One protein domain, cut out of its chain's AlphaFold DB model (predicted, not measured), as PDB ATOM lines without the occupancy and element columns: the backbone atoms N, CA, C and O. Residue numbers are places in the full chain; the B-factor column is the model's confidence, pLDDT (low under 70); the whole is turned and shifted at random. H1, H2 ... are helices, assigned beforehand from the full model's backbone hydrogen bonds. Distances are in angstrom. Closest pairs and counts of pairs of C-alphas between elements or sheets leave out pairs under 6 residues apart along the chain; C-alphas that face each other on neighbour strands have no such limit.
ATOM      1  N   TRP A   2      -6.989 -20.338 -22.181       84.44
ATOM      2  CA  TRP A   2      -7.970 -20.394 -21.077       84.44
ATOM      3  C   TRP A   2      -8.798 -19.112 -20.917       84.44
ATOM      4  O   TRP A   2      -9.992 -19.190 -20.653       84.44
ATOM      5  N   HIS A   3      -8.187 -17.945 -21.142       87.69
ATOM      6  CA  HIS A   3      -8.894 -16.662 -21.111       87.69
ATOM      7  C   HIS A   3      -9.985 -16.587 -22.190       87.69
ATOM      8  O   HIS A   3     -11.137 -16.297 -21.883       87.69
ATOM      9  N   ASP A   4      -9.649 -16.954 -23.429       89.19
ATOM     10  CA  ASP A   4     -10.583 -16.927 -24.563       89.19
ATOM     11  C   ASP A   4     -11.779 -17.858 -24.332       89.19
ATOM     12  O   ASP A   4     -12.920 -17.476 -24.586       89.19
ATOM     13  N   LEU A   5     -11.540 -19.045 -23.760       89.56
ATOM     14  CA  LEU A   5     -12.606 -19.974 -23.383       89.56
ATOM     15  C   LEU A   5     -13.532 -19.374 -22.315       89.56
ATOM     16  O   LEU A   5     -14.752 -19.459 -22.439       89.56
ATOM     17  N   THR A   6     -12.972 -18.740 -21.277       92.94
ATOM     18  CA  THR A   6     -13.782 -18.095 -20.229       92.94
ATOM     19  C   THR A   6     -14.582 -16.905 -20.755       92.94
ATOM     20  O   THR A   6     -15.730 -16.727 -20.352       92.94
ATOM     21  N   VAL A   7     -14.027 -16.133 -21.694       94.12
ATOM     22  CA  VAL A   7     -14.733 -15.021 -22.345       94.12
ATOM     23  C   VAL A   7     -15.860 -15.547 -23.235       94.12
ATOM     24  O   VAL A   7     -16.978 -15.045 -23.154       94.12
ATOM     25  N   ALA A   8     -15.610 -16.592 -24.026       92.19
ATOM     26  CA  ALA A   8     -16.635 -17.228 -24.852       92.19
ATOM     27  C   ALA A   8     -17.790 -17.788 -24.003       92.19
ATOM     28  O   ALA A   8     -18.953 -17.574 -24.337       92.19
ATOM     29  N   LEU A   9     -17.485 -18.438 -22.873       92.81
ATOM     30  CA  LEU A   9     -18.500 -18.914 -21.927       92.81
ATOM     31  C   LEU A   9     -19.282 -17.764 -21.281       92.81
ATOM     32  O   LEU A   9     -20.501 -17.857 -21.150       92.81
ATOM     33  N   ALA A  10     -18.612 -16.671 -20.907       94.06
ATOM     34  CA  ALA A  10     -19.282 -15.492 -20.365       94.06
ATOM     35  C   ALA A  10     -20.250 -14.878 -21.389       94.06
ATOM     36  O   ALA A  10     -21.398 -14.587 -21.053       94.06
ATOM     37  N   LEU A  11     -19.825 -14.740 -22.648       94.38
ATOM     38  CA  LEU A  11     -20.675 -14.241 -23.731       94.38
ATOM     39  C   LEU A  11     -21.852 -15.179 -24.017       94.38
ATOM     40  O   LEU A  11     -22.970 -14.700 -24.193       94.38
ATOM     41  N   LEU A  12     -21.627 -16.497 -24.008       93.19
ATOM     42  CA  LEU A  12     -22.690 -17.493 -24.151       93.19
ATOM     43  C   LEU A  12     -23.756 -17.325 -23.061       93.19
ATOM     44  O   LEU A  12     -24.938 -17.283 -23.383       93.19
ATOM     45  N   LEU A  13     -23.345 -17.172 -21.797       92.38
ATOM     46  CA  LEU A  13     -24.261 -16.960 -20.670       92.38
ATOM     47  C   LEU A  13     -25.035 -15.644 -20.779       92.38
ATOM     48  O   LEU A  13     -26.231 -15.610 -20.492       92.38
ATOM     49  N   VAL A  14     -24.374 -14.563 -21.202       94.12
ATOM     50  CA  VAL A  14     -25.045 -13.278 -21.442       94.12
ATOM     51  C   VAL A  14     -26.093 -13.432 -22.543       94.12
ATOM     52  O   VAL A  14     -27.234 -13.023 -22.345       94.12
ATOM     53  N   LEU A  15     -25.748 -14.058 -23.671       90.75
ATOM     54  CA  LEU A  15     -26.684 -14.276 -24.778       90.75
ATOM     55  C   LEU A  15     -27.864 -15.171 -24.377       90.75
ATOM     56  O   LEU A  15     -29.007 -14.826 -24.682       90.75
ATOM     57  N   GLU A  16     -27.610 -16.258 -23.644       89.12
ATOM     58  CA  GLU A  16     -28.654 -17.122 -23.074       89.12
ATOM     59  C   GLU A  16     -29.583 -16.352 -22.127       89.12
ATOM     60  O   GLU A  16     -30.789 -16.558 -22.153       89.12
ATOM     61  N   GLY A  17     -29.058 -15.415 -21.330       89.06
ATOM     62  CA  GLY A  17     -29.849 -14.607 -20.397       89.06
ATOM     63  C   GLY A  17     -30.619 -13.445 -21.038       89.06
ATOM     64  O   GLY A  17     -31.672 -13.049 -20.535       89.06
ATOM     65  N   VAL A  18     -30.140 -12.899 -22.161       93.69
ATOM     66  CA  VAL A  18     -30.765 -11.745 -22.830       93.69
ATOM     67  C   VAL A  18     -32.159 -12.086 -23.361       93.69
ATOM     68  O   VAL A  18     -33.102 -11.321 -23.154       93.69
ATOM     69  N   PHE A  19     -32.324 -13.238 -24.013       85.25
ATOM     70  CA  PHE A  19     -33.612 -13.655 -24.576       85.25
ATOM     71  C   PHE A  19     -34.735 -13.831 -23.522       85.25
ATOM     72  O   PHE A  19     -35.804 -13.228 -23.694       85.25
ATOM     73  N   PRO A  20     -34.538 -14.566 -22.406       87.06
ATOM     74  CA  PRO A  20     -35.530 -14.672 -21.340       87.06
ATOM     75  C   PRO A  20     -35.750 -13.350 -20.594       87.06
ATOM     76  O   PRO A  20     -36.855 -13.137 -20.098       87.06
ATOM     77  N   PHE A  21     -34.754 -12.456 -20.536       92.06
ATOM     78  CA  PHE A  21     -34.901 -11.136 -19.914       92.06
ATOM     79  C   PHE A  21     -35.780 -10.191 -20.748       92.06
ATOM     80  O   PHE A  21     -36.676  -9.549 -20.204       92.06
ATOM     81  N   ILE A  22     -35.568 -10.134 -22.068       93.56
ATOM     82  CA  ILE A  22     -36.337  -9.260 -22.969       93.56
ATOM     83  C   ILE A  22     -37.765  -9.786 -23.174       93.56
ATOM     84  O   ILE A  22     -38.712  -8.998 -23.190       93.56
ATOM     85  N   ASN A  23     -37.948 -11.099 -23.354       92.56
ATOM     86  CA  ASN A  23     -39.264 -11.677 -23.638       92.56
ATOM     87  C   ASN A  23     -39.494 -13.030 -22.934       92.56
ATOM     88  O   ASN A  23     -39.494 -14.091 -23.575       92.56
ATOM     89  N   PRO A  24     -39.800 -13.018 -21.625       90.81
ATOM     90  CA  PRO A  24     -40.028 -14.242 -20.857       90.81
ATOM     91  C   PRO A  24     -41.261 -15.029 -21.332       90.81
ATOM     92  O   PRO A  24     -41.330 -16.248 -21.168       90.81
ATOM     93  N   ALA A  25     -42.255 -14.358 -21.927       92.81
ATOM     94  CA  ALA A  25     -43.433 -15.016 -22.490       92.81
ATOM     95  C   ALA A  25     -43.110 -15.744 -23.805       92.81
ATOM     96  O   ALA A  25     -43.581 -16.859 -24.019       92.81
ATOM     97  N   GLY A  26     -42.291 -15.138 -24.670       92.12
ATOM     98  CA  GLY A  26     -41.782 -15.757 -25.895       92.12
ATOM     99  C   GLY A  26     -40.956 -17.007 -25.600       92.12
ATOM    100  O   GLY A  26     -41.241 -18.060 -26.167       92.12
ATOM    101  N   MET A  27     -40.033 -16.918 -24.637       91.75
ATOM    102  CA  MET A  27     -39.243 -18.058 -24.152       91.75
ATOM    103  C   MET A  27     -40.139 -19.215 -23.688       91.75
ATOM    104  O   MET A  27     -39.975 -20.346 -24.139       91.75
ATOM    105  N   ARG A  28     -41.150 -18.940 -22.851       92.12
ATOM    106  CA  ARG A  28     -42.099 -19.967 -22.386       92.12
ATOM    107  C   ARG A  28     -42.849 -20.654 -23.528       92.12
ATOM    108  O   ARG A  28     -43.002 -21.870 -23.493       92.12
ATOM    109  N   ARG A  29     -43.304 -19.899 -24.535       94.12
ATOM    110  CA  ARG A  29     -43.988 -20.475 -25.708       94.12
ATOM    111  C   ARG A  29     -43.048 -21.325 -26.557       94.12
ATOM    112  O   ARG A  29     -43.454 -22.392 -26.998       94.12
ATOM    113  N   ALA A  30     -41.807 -20.879 -26.757       90.44
ATOM    114  CA  ALA A  30     -40.803 -21.649 -27.487       90.44
ATOM    115  C   ALA A  30     -40.492 -22.973 -26.775       90.44
ATOM    116  O   ALA A  30     -40.511 -24.025 -27.405       90.44
ATOM    117  N   LEU A  31     -40.295 -22.940 -25.453       91.12
ATOM    118  CA  LEU A  31     -40.088 -24.145 -24.647       91.12
ATOM    119  C   LEU A  31     -41.298 -25.087 -24.693       91.12
ATOM    120  O   LEU A  31     -41.114 -26.291 -24.830       91.12
ATOM    121  N   ALA A  32     -42.523 -24.554 -24.635       94.00
ATOM    122  CA  ALA A  32     -43.735 -25.359 -24.777       94.00
ATOM    123  C   ALA A  32     -43.803 -26.040 -26.158       94.00
ATOM    124  O   ALA A  32     -44.002 -27.249 -26.232       94.00
ATOM    125  N   ALA A  33     -43.526 -25.304 -27.238       91.38
ATOM    126  CA  ALA A  33     -43.476 -25.865 -28.588       91.38
ATOM    127  C   ALA A  33     -42.395 -26.951 -28.727       91.38
ATOM    128  O   ALA A  33     -42.627 -27.974 -29.364       91.38
ATOM    129  N   ILE A  34     -41.229 -26.764 -28.097       91.19
ATOM    130  CA  ILE A  34     -40.162 -27.775 -28.062       91.19
ATOM    131  C   ILE A  34     -40.609 -29.015 -27.277       91.19
ATOM    132  O   ILE A  34     -40.313 -30.130 -27.697       91.19
ATOM    133  N   SER A  35     -41.337 -28.843 -26.171       91.44
ATOM    134  CA  SER A  35     -41.829 -29.961 -25.354       91.44
ATOM    135  C   SER A  35     -42.901 -30.809 -26.045       91.44
ATOM    136  O   SER A  35     -43.077 -31.971 -25.694       91.44
ATOM    137  N   GLU A  36     -43.592 -30.252 -27.042       93.38
ATOM    138  CA  GLU A  36     -44.552 -30.985 -27.875       93.38
ATOM    139  C   GLU A  36     -43.873 -31.799 -28.993       93.38
ATOM    140  O   GLU A  36     -44.505 -32.661 -29.610       93.38
ATOM    141  N   LEU A  37     -42.581 -31.563 -29.266       90.94
ATOM    142  CA  LEU A  37     -41.833 -32.345 -30.246       90.94
ATOM    143  C   LEU A  37     -41.564 -33.756 -29.718       90.94
ATOM    144  O   LEU A  37     -41.238 -33.972 -28.556       90.94
ATOM    145  N   ARG A  38     -41.620 -34.739 -30.619       90.94
ATOM    146  CA  ARG A  38     -41.244 -36.122 -30.293       90.94
ATOM    147  C   ARG A  38     -39.732 -36.226 -30.094       90.94
ATOM    148  O   ARG A  38     -38.976 -35.632 -30.865       90.94
ATOM    149  N   ASP A  39     -39.290 -37.100 -29.192       92.06
ATOM    150  CA  ASP A  39     -37.867 -37.350 -28.900       92.06
ATOM    151  C   ASP A  39     -37.005 -37.563 -30.153       92.06
ATOM    152  O   ASP A  39     -35.887 -37.062 -30.246       92.06
ATOM    153  N   ALA A  40     -37.526 -38.279 -31.155       91.88
ATOM    154  CA  ALA A  40     -36.817 -38.512 -32.411       91.88
ATOM    155  C   ALA A  40     -36.551 -37.212 -33.194       91.88
ATOM    156  O   ALA A  40     -35.461 -37.031 -33.733       91.88
ATOM    157  N   GLN A  41     -37.521 -36.292 -33.232       91.44
ATOM    158  CA  GLN A  41     -37.371 -34.993 -33.896       91.44
ATOM    159  C   GLN A  41     -36.386 -34.110 -33.135       91.44
ATOM    160  O   GLN A  41     -35.521 -33.495 -33.755       91.44
ATOM    161  N   LEU A  42     -36.465 -34.106 -31.802       91.75
ATOM    162  CA  LEU A  42     -35.556 -33.337 -30.958       91.75
ATOM    163  C   LEU A  42     -34.102 -33.809 -31.121       91.75
ATOM    164  O   LEU A  42     -33.194 -32.997 -31.296       91.75
ATOM    165  N   ARG A  43     -33.884 -35.130 -31.159       92.75
ATOM    166  CA  ARG A  43     -32.562 -35.730 -31.405       92.75
ATOM    167  C   ARG A  43     -32.038 -35.416 -32.800       92.75
ATOM    168  O   ARG A  43     -30.858 -35.110 -32.933       92.75
ATOM    169  N   PHE A  44     -32.886 -35.464 -33.827       94.81
ATOM    170  CA  PHE A  44     -32.469 -35.159 -35.197       94.81
ATOM    171  C   PHE A  44     -32.133 -33.672 -35.381       94.81
ATOM    172  O   PHE A  44     -31.122 -33.338 -36.000       94.81
ATOM    173  N   ALA A  45     -32.931 -32.778 -34.792       92.19
ATOM    174  CA  ALA A  45     -32.646 -31.346 -34.763       92.19
ATOM    175  C   ALA A  45     -31.321 -31.057 -34.036       92.19
ATOM    176  O   ALA A  45     -30.473 -30.336 -34.562       92.19
ATOM    177  N   GLY A  46     -31.101 -31.692 -32.878       92.06
ATOM    178  CA  GLY A  46     -29.843 -31.607 -32.136       92.06
ATOM    179  C   GLY A  46     -28.643 -32.112 -32.942       92.06
ATOM    180  O   GLY A  46     -27.642 -31.408 -33.044       92.06
ATOM    181  N   LEU A  47     -28.761 -33.280 -33.582       95.19
ATOM    182  CA  LEU A  47     -27.708 -33.849 -34.433       95.19
ATOM    183  C   LEU A  47     -27.359 -32.914 -35.597       95.19
ATOM    184  O   LEU A  47     -26.186 -32.664 -35.863       95.19
ATOM    185  N   THR A  48     -28.373 -32.365 -36.265       95.19
ATOM    186  CA  THR A  48     -28.179 -31.438 -37.388       95.19
ATOM    187  C   THR A  48     -27.478 -30.162 -36.923       95.19
ATOM    188  O   THR A  48     -26.536 -29.716 -37.571       95.19
ATOM    189  N   SER A  49     -27.876 -29.612 -35.770       92.75
ATOM    190  CA  SER A  49     -27.223 -28.445 -35.164       92.75
ATOM    191  C   SER A  49     -25.754 -28.718 -34.817       92.75
ATOM    192  O   SER A  49     -24.882 -27.919 -35.153       92.75
ATOM    193  N   MET A  50     -25.453 -29.884 -34.231       94.19
ATOM    194  CA  MET A  50     -24.074 -30.296 -33.937       94.19
ATOM    195  C   MET A  50     -23.226 -30.421 -35.209       94.19
ATOM    196  O   MET A  50     -22.102 -29.924 -35.241       94.19
ATOM    197  N   LEU A  51     -23.760 -31.049 -36.261       96.50
ATOM    198  CA  LEU A  51     -23.059 -31.207 -37.540       96.50
ATOM    199  C   LEU A  51     -22.808 -29.862 -38.226       96.50
ATOM    200  O   LEU A  51     -21.707 -29.628 -38.717       96.50
ATOM    201  N   LEU A  52     -23.800 -28.967 -38.229       95.56
ATOM    202  CA  LEU A  52     -23.644 -27.612 -38.757       95.56
ATOM    203  C   LEU A  52     -22.599 -26.822 -37.965       95.56
ATOM    204  O   LEU A  52     -21.742 -26.186 -38.571       95.56
ATOM    205  N   GLY A  53     -22.626 -26.899 -36.632       91.00
ATOM    206  CA  GLY A  53     -21.624 -26.263 -35.777       91.00
ATOM    207  C   GLY A  53     -20.212 -26.783 -36.050       91.00
ATOM    208  O   GLY A  53     -19.279 -25.991 -36.158       91.00
ATOM    209  N   LEU A  54     -20.060 -28.096 -36.241       93.62
ATOM    210  CA  LEU A  54     -18.777 -28.713 -36.582       93.62
ATOM    211  C   LEU A  54     -18.284 -28.278 -37.969       93.62
ATOM    212  O   LEU A  54     -17.113 -27.943 -38.123       93.62
ATOM    213  N   ALA A  55     -19.176 -28.244 -38.962       93.94
ATOM    214  CA  ALA A  55     -18.853 -27.774 -40.305       93.94
ATOM    215  C   ALA A  55     -18.426 -26.298 -40.299       93.94
ATOM    216  O   ALA A  55     -17.436 -25.937 -40.927       93.94
ATOM    217  N   LEU A  56     -19.132 -25.450 -39.546       92.06
ATOM    218  CA  LEU A  56     -18.821 -24.027 -39.424       92.06
ATOM    219  C   LEU A  56     -17.490 -23.811 -38.692       92.06
ATOM    220  O   LEU A  56     -16.669 -23.019 -39.150       92.06
ATOM    221  N   LEU A  57     -17.229 -24.565 -37.619       89.94
ATOM    222  CA  LEU A  57     -15.940 -24.554 -36.928       89.94
ATOM    223  C   LEU A  57     -14.800 -24.968 -37.868       89.94
ATOM    224  O   LEU A  57     -13.753 -24.328 -37.866       89.94
ATOM    225  N   TYR A  58     -15.012 -25.999 -38.690       92.81
ATOM    226  CA  TYR A  58     -14.029 -26.442 -39.676       92.81
ATOM    227  C   TYR A  58     -13.754 -25.363 -40.730       92.81
ATOM    228  O   TYR A  58     -12.600 -25.131 -41.050       92.81
ATOM    229  N   ILE A  59     -14.784 -24.665 -41.220       92.69
ATOM    230  CA  ILE A  59     -14.626 -23.579 -42.202       92.69
ATOM    231  C   ILE A  59     -13.903 -22.363 -41.604       92.69
ATOM    232  O   ILE A  59     -13.095 -21.749 -42.281       92.69
ATOM    233  N   VAL A  60     -14.208 -21.983 -40.359       90.44
ATOM    234  CA  VAL A  60     -13.612 -20.790 -39.725       90.44
ATOM    235  C   VAL A  60     -12.180 -21.042 -39.247       90.44
ATOM    236  O   VAL A  60     -11.380 -20.112 -39.185       90.44
ATOM    237  N   ASN A  61     -11.856 -22.283 -38.882       84.88
ATOM    238  CA  ASN A  61     -10.542 -22.666 -38.363       84.88
ATOM    239  C   ASN A  61      -9.589 -23.217 -39.447       84.88
ATOM    240  O   ASN A  61      -8.502 -23.683 -39.103       84.88
ATOM    241  N   HIS A  62      -9.981 -23.207 -40.724       61.84
ATOM    242  CA  HIS A  62      -9.164 -23.679 -41.845       61.84
ATOM    243  C   HIS A  62      -8.854 -22.544 -42.824       61.84
ATOM    244  O   HIS A  62      -7.742 -22.594 -43.407       61.84
TER     245      HIS A  62
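AT A GLANCE: This is residues 2 to 62 of the 62 residues of the protein "DUF2065 domain-containing protein" of Gammaproteobacteria bacterium (UniProt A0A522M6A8). Three helices make an open, flat U: the long H1 and H3 are its two arms, the shorter H2 is its base, and the space between the arms is empty. The printed part has 61 residues, with named helices H1, H2, H3 in that order and no named strand; the class is all helix. It is loose, with a radius of gyration of the C-alphas of 15.1 A and spans of 38 by 29 by 16 A.

IN THESE COORDINATES: H1, residues 2 to 22, begins at C-alpha 2 (-7.970, -20.394, -21.077) and is 30.5 A long. H2, residues 24 to 35, is 16.4 A long. H3, residues 39 to 60, is 31.3 A long and ends at C-alpha 60 (-13.612, -20.790, -39.725).

HOW THE PARTS SIT: H1 and H2 only just touch, only at the corner by their link, with 3 pairs of C-alphas within 8 A, the closest Pro 20 and Met 27 at 5.8 A; they are about perpendicular at 79 degrees. H2 and H3 are close but not clearly touching, the closest C-alphas being Ile 34 and Leu 42 at 7.8 A. H1 and H3 are apart. Every O i to N i+4 pair is within hydrogen-bond range in H2 and H3, and 15 of 17 in H1.

THE WHOLE: The C-alphas farthest apart, Ala 25 and His 62, are 40.3 A apart. The printed part has no cut, and both links are tight. Residue 62 alone has pLDDT under 70.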